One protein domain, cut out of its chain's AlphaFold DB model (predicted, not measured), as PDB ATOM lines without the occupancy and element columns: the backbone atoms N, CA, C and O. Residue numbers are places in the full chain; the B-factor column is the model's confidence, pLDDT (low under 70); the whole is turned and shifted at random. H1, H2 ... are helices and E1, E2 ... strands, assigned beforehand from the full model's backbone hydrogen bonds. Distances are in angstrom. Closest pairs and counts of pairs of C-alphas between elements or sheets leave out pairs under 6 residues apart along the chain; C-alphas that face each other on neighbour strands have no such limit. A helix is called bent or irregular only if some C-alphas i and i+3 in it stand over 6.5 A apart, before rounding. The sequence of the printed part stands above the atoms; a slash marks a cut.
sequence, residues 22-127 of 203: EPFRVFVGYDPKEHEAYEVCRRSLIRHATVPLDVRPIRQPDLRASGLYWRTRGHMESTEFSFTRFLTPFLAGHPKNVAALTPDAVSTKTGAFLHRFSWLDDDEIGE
ATOM      1  N   GLU A  22     -71.871  49.434  34.099       84.94
ATOM      2  CA  GLU A  22     -73.311  49.448  33.864       84.94
ATOM      3  C   GLU A  22     -73.873  50.879  33.881       84.94
ATOM      4  O   GLU A  22     -73.559  51.647  34.799       84.94
ATOM      5  N   PRO A  23     -74.743  51.240  32.915       91.56
ATOM      6  CA  PRO A  23     -75.410  52.534  32.909       91.56
ATOM      7  C   PRO A  23     -76.159  52.819  34.213       91.56
ATOM      8  O   PRO A  23     -76.814  51.947  34.790       91.56
ATOM      9  N   PHE A  24     -76.118  54.073  34.655       92.81
ATOM     10  CA  PHE A  24     -76.873  54.514  35.817       92.81
ATOM     11  C   PHE A  24     -78.375  54.474  35.511       92.81
ATOM     12  O   PHE A  24     -78.854  55.085  34.551       92.81
ATOM     13  N   ARG A  25     -79.130  53.740  36.333       93.69
ATOM     14  CA  ARG A  25     -80.565  53.515  36.128       93.69
ATOM     15  C   ARG A  25     -81.380  54.698  36.642       93.69
ATOM     16  O   ARG A  25     -81.300  55.044  37.818       93.69
ATOM     17  N   VAL A  26     -82.216  55.262  35.776       95.44
ATOM     18  CA  VAL A  26     -83.168  56.328  36.107       95.44
ATOM     19  C   VAL A  26     -84.576  55.830  35.812       95.44
ATOM     20  O   VAL A  26     -84.873  55.431  34.690       95.44
ATOM     21  N   PHE A  27     -85.459  55.869  36.807       95.69
ATOM     22  CA  PHE A  27     -86.859  55.482  36.645       95.69
ATOM     23  C   PHE A  27     -87.747  56.721  36.675       95.69
ATOM     24  O   PHE A  27     -87.684  57.508  37.618       95.69
ATOM     25  N   VAL A  28     -88.587  56.883  35.655       96.25
ATOM     26  CA  VAL A  28     -89.467  58.047  35.503       96.25
ATOM     27  C   VAL A  28     -90.919  57.595  35.613       96.25
ATOM     28  O   VAL A  28     -91.338  56.657  34.932       96.25
ATOM     29  N   GLY A  29     -91.696  58.252  36.479       95.00
ATOM     30  CA  GLY A  29     -93.143  58.042  36.539       95.00
ATOM     31  C   GLY A  29     -93.771  58.305  35.171       95.00
ATOM     32  O   GLY A  29     -93.435  59.288  34.518       95.00
ATOM     33  N   TYR A  30     -94.642  57.407  34.713       95.88
ATOM     34  CA  TYR A  30     -95.169  57.445  33.354       95.88
ATOM     35  C   TYR A  30     -96.692  57.555  33.348       95.88
ATOM     36  O   TYR A  30     -97.376  56.753  33.984       95.88
ATOM     37  N   ASP A  31     -97.214  58.530  32.605       94.38
ATOM     38  CA  ASP A  31     -98.629  58.634  32.257       94.38
ATOM     39  C   ASP A  31     -98.746  58.661  30.723       94.38
ATOM     40  O   ASP A  31     -98.122  59.516  30.087       94.38
ATOM     41  N   PRO A  32     -99.514  57.750  30.093       94.56
ATOM     42  CA  PRO A  32     -99.697  57.747  28.644       94.56
ATOM     43  C   PRO A  32    -100.221  59.075  28.083       94.56
ATOM     44  O   PRO A  32     -99.923  59.403  26.936       94.56
ATOM     45  N   LYS A  33    -100.979  59.847  28.876       93.81
ATOM     46  CA  LYS A  33    -101.498  61.163  28.470       93.81
ATOM     47  C   LYS A  33    -100.407  62.228  28.374       93.81
ATOM     48  O   LYS A  33    -100.608  63.236  27.708       93.81
ATOM     49  N   GLU A  34     -99.267  61.995  29.014       94.62
ATOM     50  CA  GLU A  34     -98.129  62.914  29.089       94.62
ATOM     51  C   GLU A  34     -96.861  62.276  28.494       94.62
ATOM     52  O   GLU A  34     -95.739  62.561  28.910       94.62
ATOM     53  N   HIS A  35     -97.028  61.398  27.496       96.31
ATOM     54  CA  HIS A  35     -95.922  60.676  26.859       96.31
ATOM     55  C   HIS A  35     -94.824  61.610  26.321       96.31
ATOM     56  O   HIS A  35     -93.638  61.319  26.466       96.31
ATOM     57  N   GLU A  36     -95.200  62.750  25.737       96.56
ATOM     58  CA  GLU A  36     -94.228  63.729  25.240       96.56
ATOM     59  C   GLU A  36     -93.353  64.296  26.364       96.56
ATOM     60  O   GLU A  36     -92.139  64.396  26.196       96.56
ATOM     61  N   ALA A  37     -93.933  64.588  27.532       97.06
ATOM     62  CA  ALA A  37     -93.180  65.090  28.678       97.06
ATOM     63  C   ALA A  37     -92.125  64.072  29.144       97.06
ATOM     64  O   ALA A  37     -90.987  64.446  29.435       97.06
ATOM     65  N   TYR A  38     -92.468  62.778  29.141       97.75
ATOM     66  CA  TYR A  38     -91.513  61.702  29.411       97.75
ATOM     67  C   TYR A  38     -90.383  61.651  28.372       97.75
ATOM     68  O   TYR A  38     -89.213  61.559  28.742       97.75
ATOM     69  N   GLU A  39     -90.706  61.725  27.080       98.25
ATOM     70  CA  GLU A  39     -89.702  61.646  26.014       98.25
ATOM     71  C   GLU A  39     -88.728  62.833  26.051       98.25
ATOM     72  O   GLU A  39     -87.521  62.639  25.896       98.25
ATOM     73  N   VAL A  40     -89.238  64.040  26.319       98.38
ATOM     74  CA  VAL A  40     -88.428  65.252  26.510       98.38
ATOM     75  C   VAL A  40     -87.532  65.115  27.741       98.38
ATOM     76  O   VAL A  40     -86.327  65.337  27.650       98.38
ATOM     77  N   CYS A  41     -88.084  64.663  28.874       98.12
ATOM     78  CA  CYS A  41     -87.318  64.389  30.091       98.12
ATOM     79  C   CYS A  41     -86.182  63.386  29.829       98.12
ATOM     80  O   CYS A  41     -85.025  63.638  30.169       98.12
ATOM     81  N   ARG A  42     -86.490  62.269  29.162       98.25
ATOM     82  CA  ARG A  42     -85.514  61.233  28.813       98.25
ATOM     83  C   ARG A  42     -84.419  61.759  27.887       98.25
ATOM     84  O   ARG A  42     -83.249  61.467  28.130       98.25
ATOM     85  N   ARG A  43     -84.777  62.498  26.831       98.00
ATOM     86  CA  ARG A  43     -83.801  63.075  25.893       98.00
ATOM     87  C   ARG A  43     -82.872  64.047  26.618       98.00
ATOM     88  O   ARG A  43     -81.657  63.901  26.499       98.00
ATOM     89  N   SER A  44     -83.435  64.940  27.431       98.19
ATOM     90  CA  SER A  44     -82.677  65.911  28.221       98.19
ATOM     91  C   SER A  44     -81.693  65.219  29.170       98.19
ATOM     92  O   SER A  44     -80.495  65.502  29.129       98.19
ATOM     93  N   LEU A  45     -82.151  64.225  29.944       97.69
ATOM     94  CA  LEU A  45     -81.289  63.437  30.832       97.69
ATOM     95  C   LEU A  45     -80.099  62.831  30.084       97.69
ATOM     96  O   LEU A  45     -78.960  62.992  30.508       97.69
ATOM     97  N   ILE A  46     -80.351  62.161  28.958       96.62
ATOM     98  CA  ILE A  46     -79.300  61.499  28.174       96.62
ATOM     99  C   ILE A  46     -78.308  62.518  27.592       96.62
ATOM    100  O   ILE A  46     -77.111  62.248  27.567       96.62
ATOM    101  N   ARG A  47     -78.780  63.685  27.140       96.19
ATOM    102  CA  ARG A  47     -77.929  64.733  26.548       96.19
ATOM    103  C   ARG A  47     -77.021  65.419  27.559       96.19
ATOM    104  O   ARG A  47     -75.919  65.822  27.197       96.19
ATOM    105  N   HIS A  48     -77.487  65.582  28.793       95.75
ATOM    106  CA  HIS A  48     -76.757  66.304  29.835       95.75
ATOM    107  C   HIS A  48     -75.964  65.395  30.779       95.75
ATOM    108  O   HIS A  48     -75.161  65.889  31.571       95.75
ATOM    109  N   ALA A  49     -76.167  64.078  30.718       94.94
ATOM    110  CA  ALA A  49     -75.457  63.145  31.574       94.94
ATOM    111  C   ALA A  49     -73.971  63.034  31.215       94.94
ATOM    112  O   ALA A  49     -73.587  62.881  30.058       94.94
ATOM    113  N   THR A  50     -73.129  63.029  32.244       94.56
ATOM    114  CA  THR A  50     -71.686  62.765  32.127       94.56
ATOM    115  C   THR A  50     -71.341  61.282  32.270       94.56
ATOM    116  O   THR A  50     -70.174  60.905  32.211       94.56
ATOM    117  N   VAL A  51     -72.350  60.442  32.503       93.75
ATOM    118  CA  VAL A  51     -72.244  58.987  32.630       93.75
ATOM    119  C   VAL A  51     -73.323  58.332  31.767       93.75
ATOM    120  O   VAL A  51     -74.367  58.950  31.542       93.75
ATOM    121  N   PRO A  52     -73.124  57.092  31.291       94.94
ATOM    122  CA  PRO A  52     -74.172  56.373  30.581       94.94
ATOM    123  C   PRO A  52     -75.422  56.238  31.454       94.94
ATOM    124  O   PRO A  52     -75.322  55.850  32.619       94.94
ATOM    125  N   LEU A  53     -76.593  56.538  30.887       96.00
ATOM    126  CA  LEU A  53     -77.880  56.396  31.566       96.00
ATOM    127  C   LEU A  53     -78.737  55.310  30.925       96.00
ATOM    128  O   LEU A  53     -78.822  55.200  29.704       96.00
ATOM    129  N   ASP A  54     -79.458  54.592  31.774       95.44
ATOM    130  CA  ASP A  54     -80.577  53.742  31.396       95.44
ATOM    131  C   ASP A  54     -81.864  54.332  31.981       95.44
ATOM    132  O   ASP A  54     -82.207  54.122  33.147       95.44
ATOM    133  N   VAL A  55     -82.535  55.150  31.166       96.88
ATOM    134  CA  VAL A  55     -83.762  55.859  31.542       96.88
ATOM    135  C   VAL A  55     -84.978  55.026  31.149       96.88
ATOM    136  O   VAL A  55     -85.230  54.815  29.957       96.88
ATOM    137  N   ARG A  56     -85.746  54.586  32.150       95.38
ATOM    138  CA  ARG A  56     -86.886  53.678  32.001       95.38
ATOM    139  C   ARG A  56     -88.192  54.316  32.491       95.38
ATOM    140  O   ARG A  56     -88.227  54.850  33.604       95.38
ATOM    141  N   PRO A  57     -89.290  54.215  31.728       97.00
ATOM    142  CA  PRO A  57     -90.602  54.629  32.201       97.00
ATOM    143  C   PRO A  57     -91.196  53.556  33.123       97.00
ATOM    144  O   PRO A  57     -91.112  52.360  32.841       97.00
ATOM    145  N   ILE A  58     -91.865  53.969  34.196       95.50
ATOM    146  CA  ILE A  58     -92.602  53.067  35.090       95.50
ATOM    147  C   ILE A  58     -94.023  52.876  34.546       95.50
ATOM    148  O   ILE A  58     -94.971  53.535  34.978       95.50
ATOM    149  N   ARG A  59     -94.172  51.985  33.563       95.50
ATOM    150  CA  ARG A  59     -95.438  51.747  32.853       95.50
ATOM    151  C   ARG A  59     -96.292  50.726  33.599       95.50
ATOM    152  O   ARG A  59     -95.859  49.594  33.808       95.50
ATOM    153  N   GLN A  60     -97.523  51.088  33.966       94.06
ATOM    154  CA  GLN A  60     -98.419  50.147  34.649       94.06
ATOM    155  C   GLN A  60     -98.680  48.854  33.862       94.06
ATOM    156  O   GLN A  60     -98.655  47.804  34.503       94.06
ATOM    157  N   PRO A  61     -98.930  48.872  32.535       94.38
ATOM    158  CA  PRO A  61     -99.159  47.639  31.781       94.38
ATOM    159  C   PRO A  61     -98.003  46.643  31.916       94.38
ATOM    160  O   PRO A  61     -98.234  45.472  32.205       94.38
ATOM    161  N   ASP A  62     -96.765  47.132  31.816       95.06
ATOM    162  CA  ASP A  62     -95.553  46.311  31.895       95.06
ATOM    163  C   ASP A  62     -95.356  45.759  33.320       95.06
ATOM    164  O   ASP A  62     -95.036  44.582  33.514       95.06
ATOM    165  N   LEU A  63     -95.626  46.576  34.346       94.50
ATOM    166  CA  LEU A  63     -95.593  46.141  35.747       94.50
ATOM    167  C   LEU A  63     -96.672  45.100  36.071       94.50
ATOM    168  O   LEU A  63     -96.417  44.159  36.815       94.50
ATOM    169  N   ARG A  64     -97.878  45.243  35.515       94.69
ATOM    170  CA  ARG A  64     -98.968  44.274  35.699       94.69
ATOM    171  C   ARG A  64     -98.655  42.955  35.007       94.69
ATOM    172  O   ARG A  64     -98.810  41.903  35.618       94.69
ATOM    173  N   ALA A  65     -98.168  43.014  33.768       95.81
ATOM    174  CA  ALA A  65     -97.773  41.834  33.004       95.81
ATOM    175  C   ALA A  65     -96.640  41.047  33.683       95.81
ATOM    176  O   ALA A  65     -96.614  39.822  33.614       95.81
ATOM    177  N   SER A  66     -95.736  41.740  34.384       93.81
ATOM    178  CA  SER A  66     -94.648  41.132  35.164       93.81
ATOM    179  C   SER A  66     -95.030  40.750  36.602       93.81
ATOM    180  O   SER A  66     -94.178  40.279  37.351       93.81
ATOM    181  N   GLY A  67     -96.290  40.942  37.016       92.94
ATOM    182  CA  GLY A  67     -96.748  40.637  38.377       92.94
ATOM    183  C   GLY A  67     -96.209  41.583  39.460       92.94
ATOM    184  O   GLY A  67     -96.338  41.297  40.649       92.94
ATOM    185  N   LEU A  68     -95.623  42.719  39.072       92.06
ATOM    186  CA  LEU A  68     -95.019  43.703  39.973       92.06
ATOM    187  C   LEU A  68     -96.010  44.758  40.492       92.06
ATOM    188  O   LEU A  68     -95.675  45.528  41.391       92.06
ATOM    189  N   TYR A  69     -97.221  44.822  39.940       94.62
ATOM    190  CA  TYR A  69     -98.255  45.759  40.378       94.62
ATOM    191  C   TYR A  69     -99.650  45.240  40.043       94.62
ATOM    192  O   TYR A  69     -99.873  44.753  38.939       94.62
ATOM    193  N   TRP A  70    -100.612  45.384  40.954       94.00
ATOM    194  CA  TRP A  70    -101.988  44.935  40.695       94.00
ATOM    195  C   TRP A  70    -103.087  45.815  41.307       94.00
ATOM    196  O   TRP A  70    -104.263  45.591  41.023       94.00
ATOM    197  N   ARG A  71    -102.738  46.863  42.063       92.69
ATOM    198  CA  ARG A  71    -103.698  47.778  42.709       92.69
ATOM    199  C   ARG A  71    -104.711  48.368  41.719       92.69
ATOM    200  O   ARG A  71    -104.333  48.846  40.649       92.69
ATOM    201  N   THR A  72    -105.992  48.378  42.080       89.69
ATOM    202  CA  THR A  72    -107.041  49.058  41.300       89.69
ATOM    203  C   THR A  72    -106.907  50.568  41.439       89.69
ATOM    204  O   THR A  72    -106.718  51.068  42.547       89.69
ATOM    205  N   ARG A  73    -107.038  51.296  40.324       85.44
ATOM    206  CA  ARG A  73    -106.983  52.761  40.327       85.44
ATOM    207  C   ARG A  73    -108.135  53.339  41.155       85.44
ATOM    208  O   ARG A  73    -109.300  53.068  40.873       85.44
ATOM    209  N   GLY A  74    -107.802  54.144  42.155       84.44
ATOM    210  CA  GLY A  74    -108.743  54.905  42.968       84.44
ATOM    211  C   GLY A  74    -109.043  56.293  42.398       84.44
ATOM    212  O   GLY A  74    -108.276  56.852  41.617       84.44
ATOM    213  N   HIS A  75    -110.148  56.894  42.848       84.12
ATOM    214  CA  HIS A  75    -110.583  58.234  42.424       84.12
ATOM    215  C   HIS A  75    -109.637  59.371  42.841       84.12
ATOM    216  O   HIS A  75    -109.670  60.441  42.246       84.12
ATOM    217  N   MET A  76    -108.794  59.141  43.851       82.81
ATOM    218  CA  MET A  76    -107.844  60.132  44.373       82.81
ATOM    219  C   MET A  76    -106.492  60.117  43.636       82.81
ATOM    220  O   MET A  76    -105.588  60.860  44.007       82.81
ATOM    221  N   GLU A  77    -106.319  59.259  42.625       86.38
ATOM    222  CA  GLU A  77    -105.080  59.153  41.845       86.38
ATOM    223  C   GLU A  77    -105.084  60.134  40.669       86.38
ATOM    224  O   GLU A  77    -105.780  59.926  39.666       86.38
ATOM    225  N   SER A  78    -104.270  61.187  40.781       84.62
ATOM    226  CA  SER A  78    -104.143  62.236  39.764       84.62
ATOM    227  C   SER A  78    -103.517  61.724  38.466       84.62
ATOM    228  O   SER A  78    -103.984  62.076  37.387       84.62
ATOM    229  N   THR A  79    -102.516  60.847  38.561       88.00
ATOM    230  CA  THR A  79    -101.808  60.263  37.409       88.00
ATOM    231  C   THR A  79    -101.744  58.745  37.497       88.00
ATOM    232  O   THR A  79    -101.901  58.161  38.576       88.00
ATOM    233  N   GLU A  80    -101.470  58.091  36.368       89.69
ATOM    234  CA  GLU A  80    -101.266  56.637  36.321       89.69
ATOM    235  C   GLU A  80    -100.083  56.184  37.199       89.69
ATOM    236  O   GLU A  80    -100.084  55.078  37.729       89.69
ATOM    237  N   PHE A  81     -99.099  57.041  37.456       91.56
ATOM    238  CA  PHE A  81     -97.928  56.672  38.254       91.56
ATOM    239  C   PHE A  81     -98.033  56.986  39.757       91.56
ATOM    240  O   PHE A  81     -97.046  56.821  40.480       91.56
ATOM    241  N   SER A  82     -99.207  57.412  40.247       92.31
ATOM    242  CA  SER A  82     -99.422  57.857  41.640       92.31
ATOM    243  C   SER A  82     -98.861  56.878  42.683       92.31
ATOM    244  O   SER A  82     -98.198  57.300  43.635       92.31
ATOM    245  N   PHE A  83     -99.085  55.574  42.477       92.88
ATOM    246  CA  PHE A  83     -98.556  54.511  43.336       92.88
ATOM    247  C   PHE A  83     -97.336  53.794  42.753       92.88
ATOM    248  O   PHE A  83     -96.443  53.419  43.507       92.88
ATOM    249  N   THR A  84     -97.246  53.623  41.431       93.00
ATOM    250  CA  THR A  84     -96.134  52.862  40.837       93.00
ATOM    251  C   THR A  84     -94.782  53.542  41.013       93.00
ATOM    252  O   THR A  84     -93.776  52.844  41.082       93.00
ATOM    253  N   ARG A  85     -94.730  54.871  41.186       92.31
ATOM    254  CA  ARG A  85     -93.483  55.578  41.536       92.31
ATOM    255  C   ARG A  85     -92.823  55.054  42.818       92.31
ATOM    256  O   ARG A  85     -91.611  55.170  42.964       92.31
ATOM    257  N   PHE A  86     -93.587  54.447  43.731       92.31
ATOM    258  CA  PHE A  86     -93.042  53.844  44.951       92.31
ATOM    259  C   PHE A  86     -92.354  52.495  44.710       92.31
ATOM    260  O   PHE A  86     -91.698  51.991  45.614       92.31
ATOM    261  N   LEU A  87     -92.432  51.929  43.499       91.38
ATOM    262  CA  LEU A  87     -91.599  50.788  43.109       91.38
ATOM    263  C   LEU A  87     -90.165  51.202  42.768       91.38
ATOM    264  O   LEU A  87     -89.305  50.332  42.719       91.38
ATOM    265  N   THR A  88     -89.865  52.488  42.559       92.19
ATOM    266  CA  THR A  88     -88.512  52.938  42.181       92.19
ATOM    267  C   THR A  88     -87.410  52.396  43.101       92.19
ATOM    268  O   THR A  88     -86.443  51.844  42.576       92.19
ATOM    269  N   PRO A  89     -87.526  52.450  44.446       88.81
ATOM    270  CA  PRO A  89     -86.485  51.915  45.324       88.81
ATOM    271  C   PRO A  89     -86.325  50.387  45.227       88.81
ATOM    272  O   PRO A  89     -85.209  49.879  45.351       88.81
ATOM    273  N   PHE A  90     -87.419  49.659  44.965       89.25
ATOM    274  CA  PHE A  90     -87.404  48.216  44.694       89.25
ATOM    275  C   PHE A  90     -86.716  47.916  43.354       89.25
ATOM    276  O   PHE A  90     -85.806  47.095  43.292       89.25
ATOM    277  N   LEU A  91     -87.084  48.639  42.293       89.50
ATOM    278  CA  LEU A  91     -86.503  48.499  40.955       89.50
ATOM    279  C   LEU A  91     -85.012  48.865  40.927       89.50
ATOM    280  O   LEU A  91     -84.242  48.268  40.174       89.50
ATOM    281  N   ALA A  92     -84.586  49.808  41.769       88.06
ATOM    282  CA  ALA A  92     -83.184  50.173  41.946       88.06
ATOM    283  C   ALA A  92     -82.355  49.067  42.626       88.06
ATOM    284  O   ALA A  92     -81.138  49.035  42.462       88.06
ATOM    285  N   GLY A  93     -82.989  48.113  43.316       87.38
ATOM    286  CA  GLY A  93     -82.310  46.951  43.893       87.38
ATOM    287  C   GLY A  93     -81.621  47.211  45.236       87.38
ATOM    288  O   GLY A  93     -80.767  46.426  45.638       87.38
ATOM    289  N   HIS A  94     -81.952  48.299  45.938       82.38
ATOM    290  CA  HIS A  94     -81.356  48.575  47.248       82.38
ATOM    291  C   HIS A  94     -81.823  47.527  48.281       82.38
ATOM    292  O   HIS A  94     -83.037  47.390  48.457       82.38
ATOM    293  N   PRO A  95     -80.929  46.825  49.008       84.88
ATOM    294  CA  PRO A  95     -81.297  45.649  49.806       84.88
ATOM    295  C   PRO A  95     -82.461  45.865  50.786       84.88
ATOM    296  O   PRO A  95     -83.420  45.093  50.773       84.88
ATOM    297  N   LYS A  96     -82.442  46.952  51.578       84.25
ATOM    298  CA  LYS A  96     -83.527  47.262  52.536       84.25
ATOM    299  C   LYS A  96     -84.848  47.595  51.832       84.25
ATOM    300  O   LYS A  96     -85.917  47.213  52.297       84.25
ATOM    301  N   ASN A  97     -84.778  48.243  50.666       87.19
ATOM    302  CA  ASN A  97     -85.967  48.583  49.885       87.19
ATOM    303  C   ASN A  97     -86.554  47.351  49.203       87.19
ATOM    304  O   ASN A  97     -87.763  47.174  49.224       87.19
ATOM    305  N   VAL A  98     -85.724  46.464  48.655       87.25
ATOM    306  CA  VAL A  98     -86.195  45.211  48.048       87.25
ATOM    307  C   VAL A  98     -86.868  44.308  49.085       87.25
ATOM    308  O   VAL A  98     -87.864  43.662  48.772       87.25
ATOM    309  N   ALA A  99     -86.369  44.299  50.326       83.81
ATOM    310  CA  ALA A  99     -86.961  43.525  51.413       83.81
ATOM    311  C   ALA A  99     -88.324  44.075  51.882       83.81
ATOM    312  O   ALA A  99     -89.216  43.292  52.204       83.81
ATOM    313  N   ALA A 100     -88.493  45.402  51.928       83.69
ATOM    314  CA  ALA A 100     -89.676  46.038  52.516       83.69
ATOM    315  C   ALA A 100     -90.729  46.516  51.494       83.69
ATOM    316  O   ALA A 100     -91.930  46.413  51.750       83.69
ATOM    317  N   LEU A 101     -90.307  47.024  50.332       86.62
ATOM    318  CA  LEU A 101     -91.164  47.510  49.243       86.62
ATOM    319  C   LEU A 101     -91.387  46.433  48.180       86.62
ATOM    320  O   LEU A 101     -91.081  46.612  47.002       86.62
ATOM    321  N   THR A 102     -91.945  45.296  48.579       87.31
ATOM    322  CA  THR A 102     -92.346  44.272  47.609       87.31
ATOM    323  C   THR A 102     -93.479  44.779  46.697       87.31
ATOM    324  O   THR A 102     -94.214  45.705  47.065       87.31
ATOM    325  N   PRO A 103     -93.694  44.150  45.524       87.56
ATOM    326  CA  PRO A 103     -94.893  44.360  44.706       87.56
ATOM    327  C   PRO A 103     -96.207  44.327  45.494       87.56
ATOM    328  O   PRO A 103     -97.113  45.130  45.252       87.56
ATOM    329  N   ASP A 104     -96.291  43.419  46.469       90.50
ATOM    330  CA  ASP A 104     -97.429  43.299  47.375       90.50
ATOM    331  C   ASP A 104     -97.556  44.526  48.288       90.50
ATOM    332  O   ASP A 104     -98.631  45.123  48.371       90.50
ATOM    333  N   ALA A 105     -96.455  44.979  48.895       90.12
ATOM    334  CA  ALA A 105     -96.454  46.162  49.749       90.12
ATOM    335  C   ALA A 105     -96.905  47.422  48.992       90.12
ATOM    336  O   ALA A 105     -97.779  48.144  49.475       90.12
ATOM    337  N   VAL A 106     -96.384  47.679  47.787       89.50
ATOM    338  CA  VAL A 106     -96.812  48.845  46.988       89.50
ATOM    339  C   VAL A 106     -98.280  48.733  46.569       89.50
ATOM    340  O   VAL A 106     -99.002  49.735  46.531       89.50
ATOM    341  N   SER A 107     -98.752  47.516  46.291       91.69
ATOM    342  CA  SER A 107    -100.127  47.299  45.842       91.69
ATOM    343  C   SER A 107    -101.157  47.391  46.977       91.69
ATOM    344  O   SER A 107    -102.294  47.787  46.722       91.69
ATOM    345  N   THR A 108    -100.773  47.095  48.224       91.56
ATOM    346  CA  THR A 108    -101.700  46.986  49.368       91.56
ATOM    347  C   THR A 108    -101.605  48.122  50.384       91.56
ATOM    348  O   THR A 108    -102.611  48.475  51.003       91.56
ATOM    349  N   LYS A 109    -100.423  48.717  50.592       94.44
ATOM    350  CA  LYS A 109    -100.225  49.731  51.638       94.44
ATOM    351  C   LYS A 109    -100.950  51.038  51.315       94.44
ATOM    352  O   LYS A 109    -101.309  51.353  50.176       94.44
ATOM    353  N   THR A 110    -101.196  51.829  52.357       92.44
ATOM    354  CA  THR A 110    -101.842  53.137  52.217       92.44
ATOM    355  C   THR A 110    -100.891  54.147  51.575       92.44
ATOM    356  O   THR A 110     -99.672  54.042  51.707       92.44
ATOM    357  N   GLY A 111    -101.445  55.182  50.935       90.38
ATOM    358  CA  GLY A 111    -100.633  56.295  50.430       90.38
ATOM    359  C   GLY A 111     -99.798  56.946  51.537       90.38
ATOM    360  O   GLY A 111     -98.627  57.220  51.324       90.38
ATOM    361  N   ALA A 112    -100.353  57.106  52.743       93.31
ATOM    362  CA  ALA A 112     -99.631  57.675  53.881       93.31
ATOM    363  C   ALA A 112     -98.407  56.840  54.300       93.31
ATOM    364  O   ALA A 112     -97.369  57.414  54.610       93.31
ATOM    365  N   PHE A 113     -98.513  55.506  54.284       94.19
ATOM    366  CA  PHE A 113     -97.379  54.619  54.562       94.19
ATOM    367  C   PHE A 113     -96.262  54.806  53.524       94.19
ATOM    368  O   PHE A 113     -95.100  54.982  53.886       94.19
ATOM    369  N   LEU A 114     -96.641  54.816  52.240       93.00
ATOM    370  CA  LEU A 114     -95.714  54.931  51.114       93.00
ATOM    371  C   LEU A 114     -95.021  56.298  51.066       93.00
ATOM    372  O   LEU A 114     -93.805  56.372  50.936       93.00
ATOM    373  N   HIS A 115     -95.784  57.377  51.239       91.81
ATOM    374  CA  HIS A 115     -95.274  58.749  51.218       91.81
ATOM    375  C   HIS A 115     -94.309  59.066  52.359       91.81
ATOM    376  O   HIS A 115     -93.422  59.892  52.182       91.81
ATOM    377  N   ARG A 116     -94.500  58.445  53.525       93.12
ATOM    378  CA  ARG A 116     -93.656  58.667  54.705       93.12
ATOM    379  C   ARG A 116     -92.419  57.780  54.739       93.12
ATOM    380  O   ARG A 116     -91.713  57.826  55.730       93.12
ATOM    381  N   PHE A 117     -92.208  56.934  53.728       92.75
ATOM    382  CA  PHE A 117     -91.135  55.941  53.748       92.75
ATOM    383  C   PHE A 117     -91.131  55.109  55.042       92.75
ATOM    384  O   PHE A 117     -90.080  54.815  55.589       92.75
ATOM    385  N   SER A 118     -92.314  54.714  55.542       93.88
ATOM    386  CA  SER A 118     -92.493  54.211  56.926       93.88
ATOM    387  C   SER A 118     -91.783  52.878  57.243       93.88
ATOM    388  O   SER A 118     -91.988  52.317  58.316       93.88
ATOM    389  N   TRP A 119     -91.041  52.310  56.291       92.44
ATOM    390  CA  TRP A 119     -90.198  51.121  56.461       92.44
ATOM    391  C   TRP A 119     -88.710  51.453  56.647       92.44
ATOM    392  O   TRP A 119     -87.910  50.534  56.838       92.44
ATOM    393  N   LEU A 120     -88.343  52.725  56.521       92.94
ATOM    394  CA  LEU A 120     -87.006  53.248  56.763       92.94
ATOM    395  C   LEU A 120     -86.990  54.007  58.085       92.94
ATOM    396  O   LEU A 120     -88.018  54.526  58.527       92.94
ATOM    397  N   ASP A 121     -85.810  54.057  58.679       93.06
ATOM    398  CA  ASP A 121     -85.507  54.934  59.797       93.06
ATOM    399  C   ASP A 121     -85.131  56.324  59.246       93.06
ATOM    400  O   ASP A 121     -84.630  56.442  58.123       93.06
ATOM    401  N   ASP A 122     -85.400  57.397  59.998       92.62
ATOM    402  CA  ASP A 122     -85.213  58.775  59.507       92.62
ATOM    403  C   ASP A 122     -83.754  59.068  59.099       92.62
ATOM    404  O   ASP A 122     -83.515  59.840  58.172       92.62
ATOM    405  N   ASP A 123     -82.775  58.432  59.748       94.31
ATOM    406  CA  ASP A 123     -81.343  58.583  59.456       94.31
ATOM    407  C   ASP A 123     -80.891  57.863  58.172       94.31
ATOM    408  O   ASP A 123     -79.791  58.108  57.673       94.31
ATOM    409  N   GLU A 124     -81.749  57.026  57.589       91.31
ATOM    410  CA  GLU A 124     -81.527  56.395  56.286       91.31
ATOM    411  C   GLU A 124     -82.072  57.228  55.120       91.31
ATOM    412  O   GLU A 124     -81.824  56.907  53.951       91.31
ATOM    413  N   ILE A 125     -82.827  58.289  55.416       91.19
ATOM    414  CA  ILE A 125     -83.435  59.165  54.420       91.19
ATOM    415  C   ILE A 125     -82.560  60.409  54.264       91.19
ATOM    416  O   ILE A 125     -82.597  61.341  55.063       91.19
ATOM    417  N   GLY A 126     -81.768  60.426  53.194       91.75
ATOM    418  CA  GLY A 126     -80.968  61.593  52.829       91.75
ATOM    419  C   GLY A 126     -81.801  62.733  52.237       91.75
ATOM    420  O   GLY A 126     -82.878  62.525  51.673       91.75
ATOM    421  N   GLU A 127     -81.258  63.946  52.303       93.88
ATOM    422  CA  GLU A 127     -81.789  65.094  51.571       93.88
ATOM    423  C   GLU A 127     -81.233  65.167  50.144       93.88
ATOM    424  O   GLU A 127     -80.134  64.696  49.839       93.88
TER     425      GLU A 127
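AT A GLANCE: This is residues 22 to 127 of the 203 residues of an uncharacterized protein of Aegilops tauschii subsp. strangulata (UniProt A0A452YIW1). Two parallel strands side by side, E1 and E2, stand between a long helix, H1, and a group of short helices in which H3 is innermost, with H4, H5 and H6 around it. H2 and the long unnamed stretch 66 to 83 lie beyond the ends of the strands at residues 29 and 58. The printed part has 106 residues with six named helices and two strands, in the order E1 H1 E2 H2 H3 H4 H5 H6, and is mostly helix. It is compact, with a radius of gyration of the C-alphas of 14.5 A and spans of 36 by 34 by 25 A.

HOW THE PARTS SIT: E1, residues 24 to 29, and E2, residues 53 to 58, are parallel neighbours at 25 degrees, with N 26 and O 54 at 2.9 A and N 56 and O 26 at 2.8 A, within hydrogen-bond range. E1, H1 (residues 32 to 48) and E2 form a strand-helix-strand unit, two parallel neighbour strands with a helix between them in the chain, and its crossover is right-handed. The closest C-alphas of H1 and E2, those of Arg 42 and Val 55, are 6.3 A apart. H2, residues 60 to 65, is close to but not clearly touching H3, residues 84 to 91, at Gln 60 and Thr 84, whose C-alphas are 7.1 A apart. The closest C-alphas of E1 and H3, those of Gly 29 and Arg 85, are 5.6 A apart. H3 and H4, residues 95 to 100, touch only at the corner, with the C-alphas of Phe 90 and Val 98 closest at 4.7 A. H3 and H5, residues 103 to 108, touch at Phe 86 and Val 106, closest C-alphas 6.6 A apart, at a shallow tilt of 33 degrees, only just short of steep, opposite ways. H6, residues 111 to 115, is close to but not clearly touching H3, with the C-alphas of Phe 86 and Leu 114 closest at 6.8 A. Each O i to N i+4 pair is within hydrogen-bond range in H2, H4, H5 and H6, against 11 of 13 in H1 and 1 of 4 in H3, where 4 of 5 O i to N i+3 pairs are.

IN THESE COORDINATES: E1 begins at C-alpha 24 (-76.873, 54.514, 35.817) and is 16.7 A long, and E2 is 15.5 A. H1 is 24.5 A long and irregular, with C-alphas 33 and 36 at 8.4 A; H3, 10.6 A, is only just irregular, with C-alphas 86 and 89 at 6.8 A. H6 ends at C-alpha 115 (-95.274, 58.749, 51.218).

THE WHOLE: The C-alphas farthest apart, those of Thr 50 and His 75, are 40.5 A apart. The printed part has no cut, and the link from H2 to H3, 18 residues, is long. The mean pLDDT of the printed part is 92.3, and no printed residue is under 70.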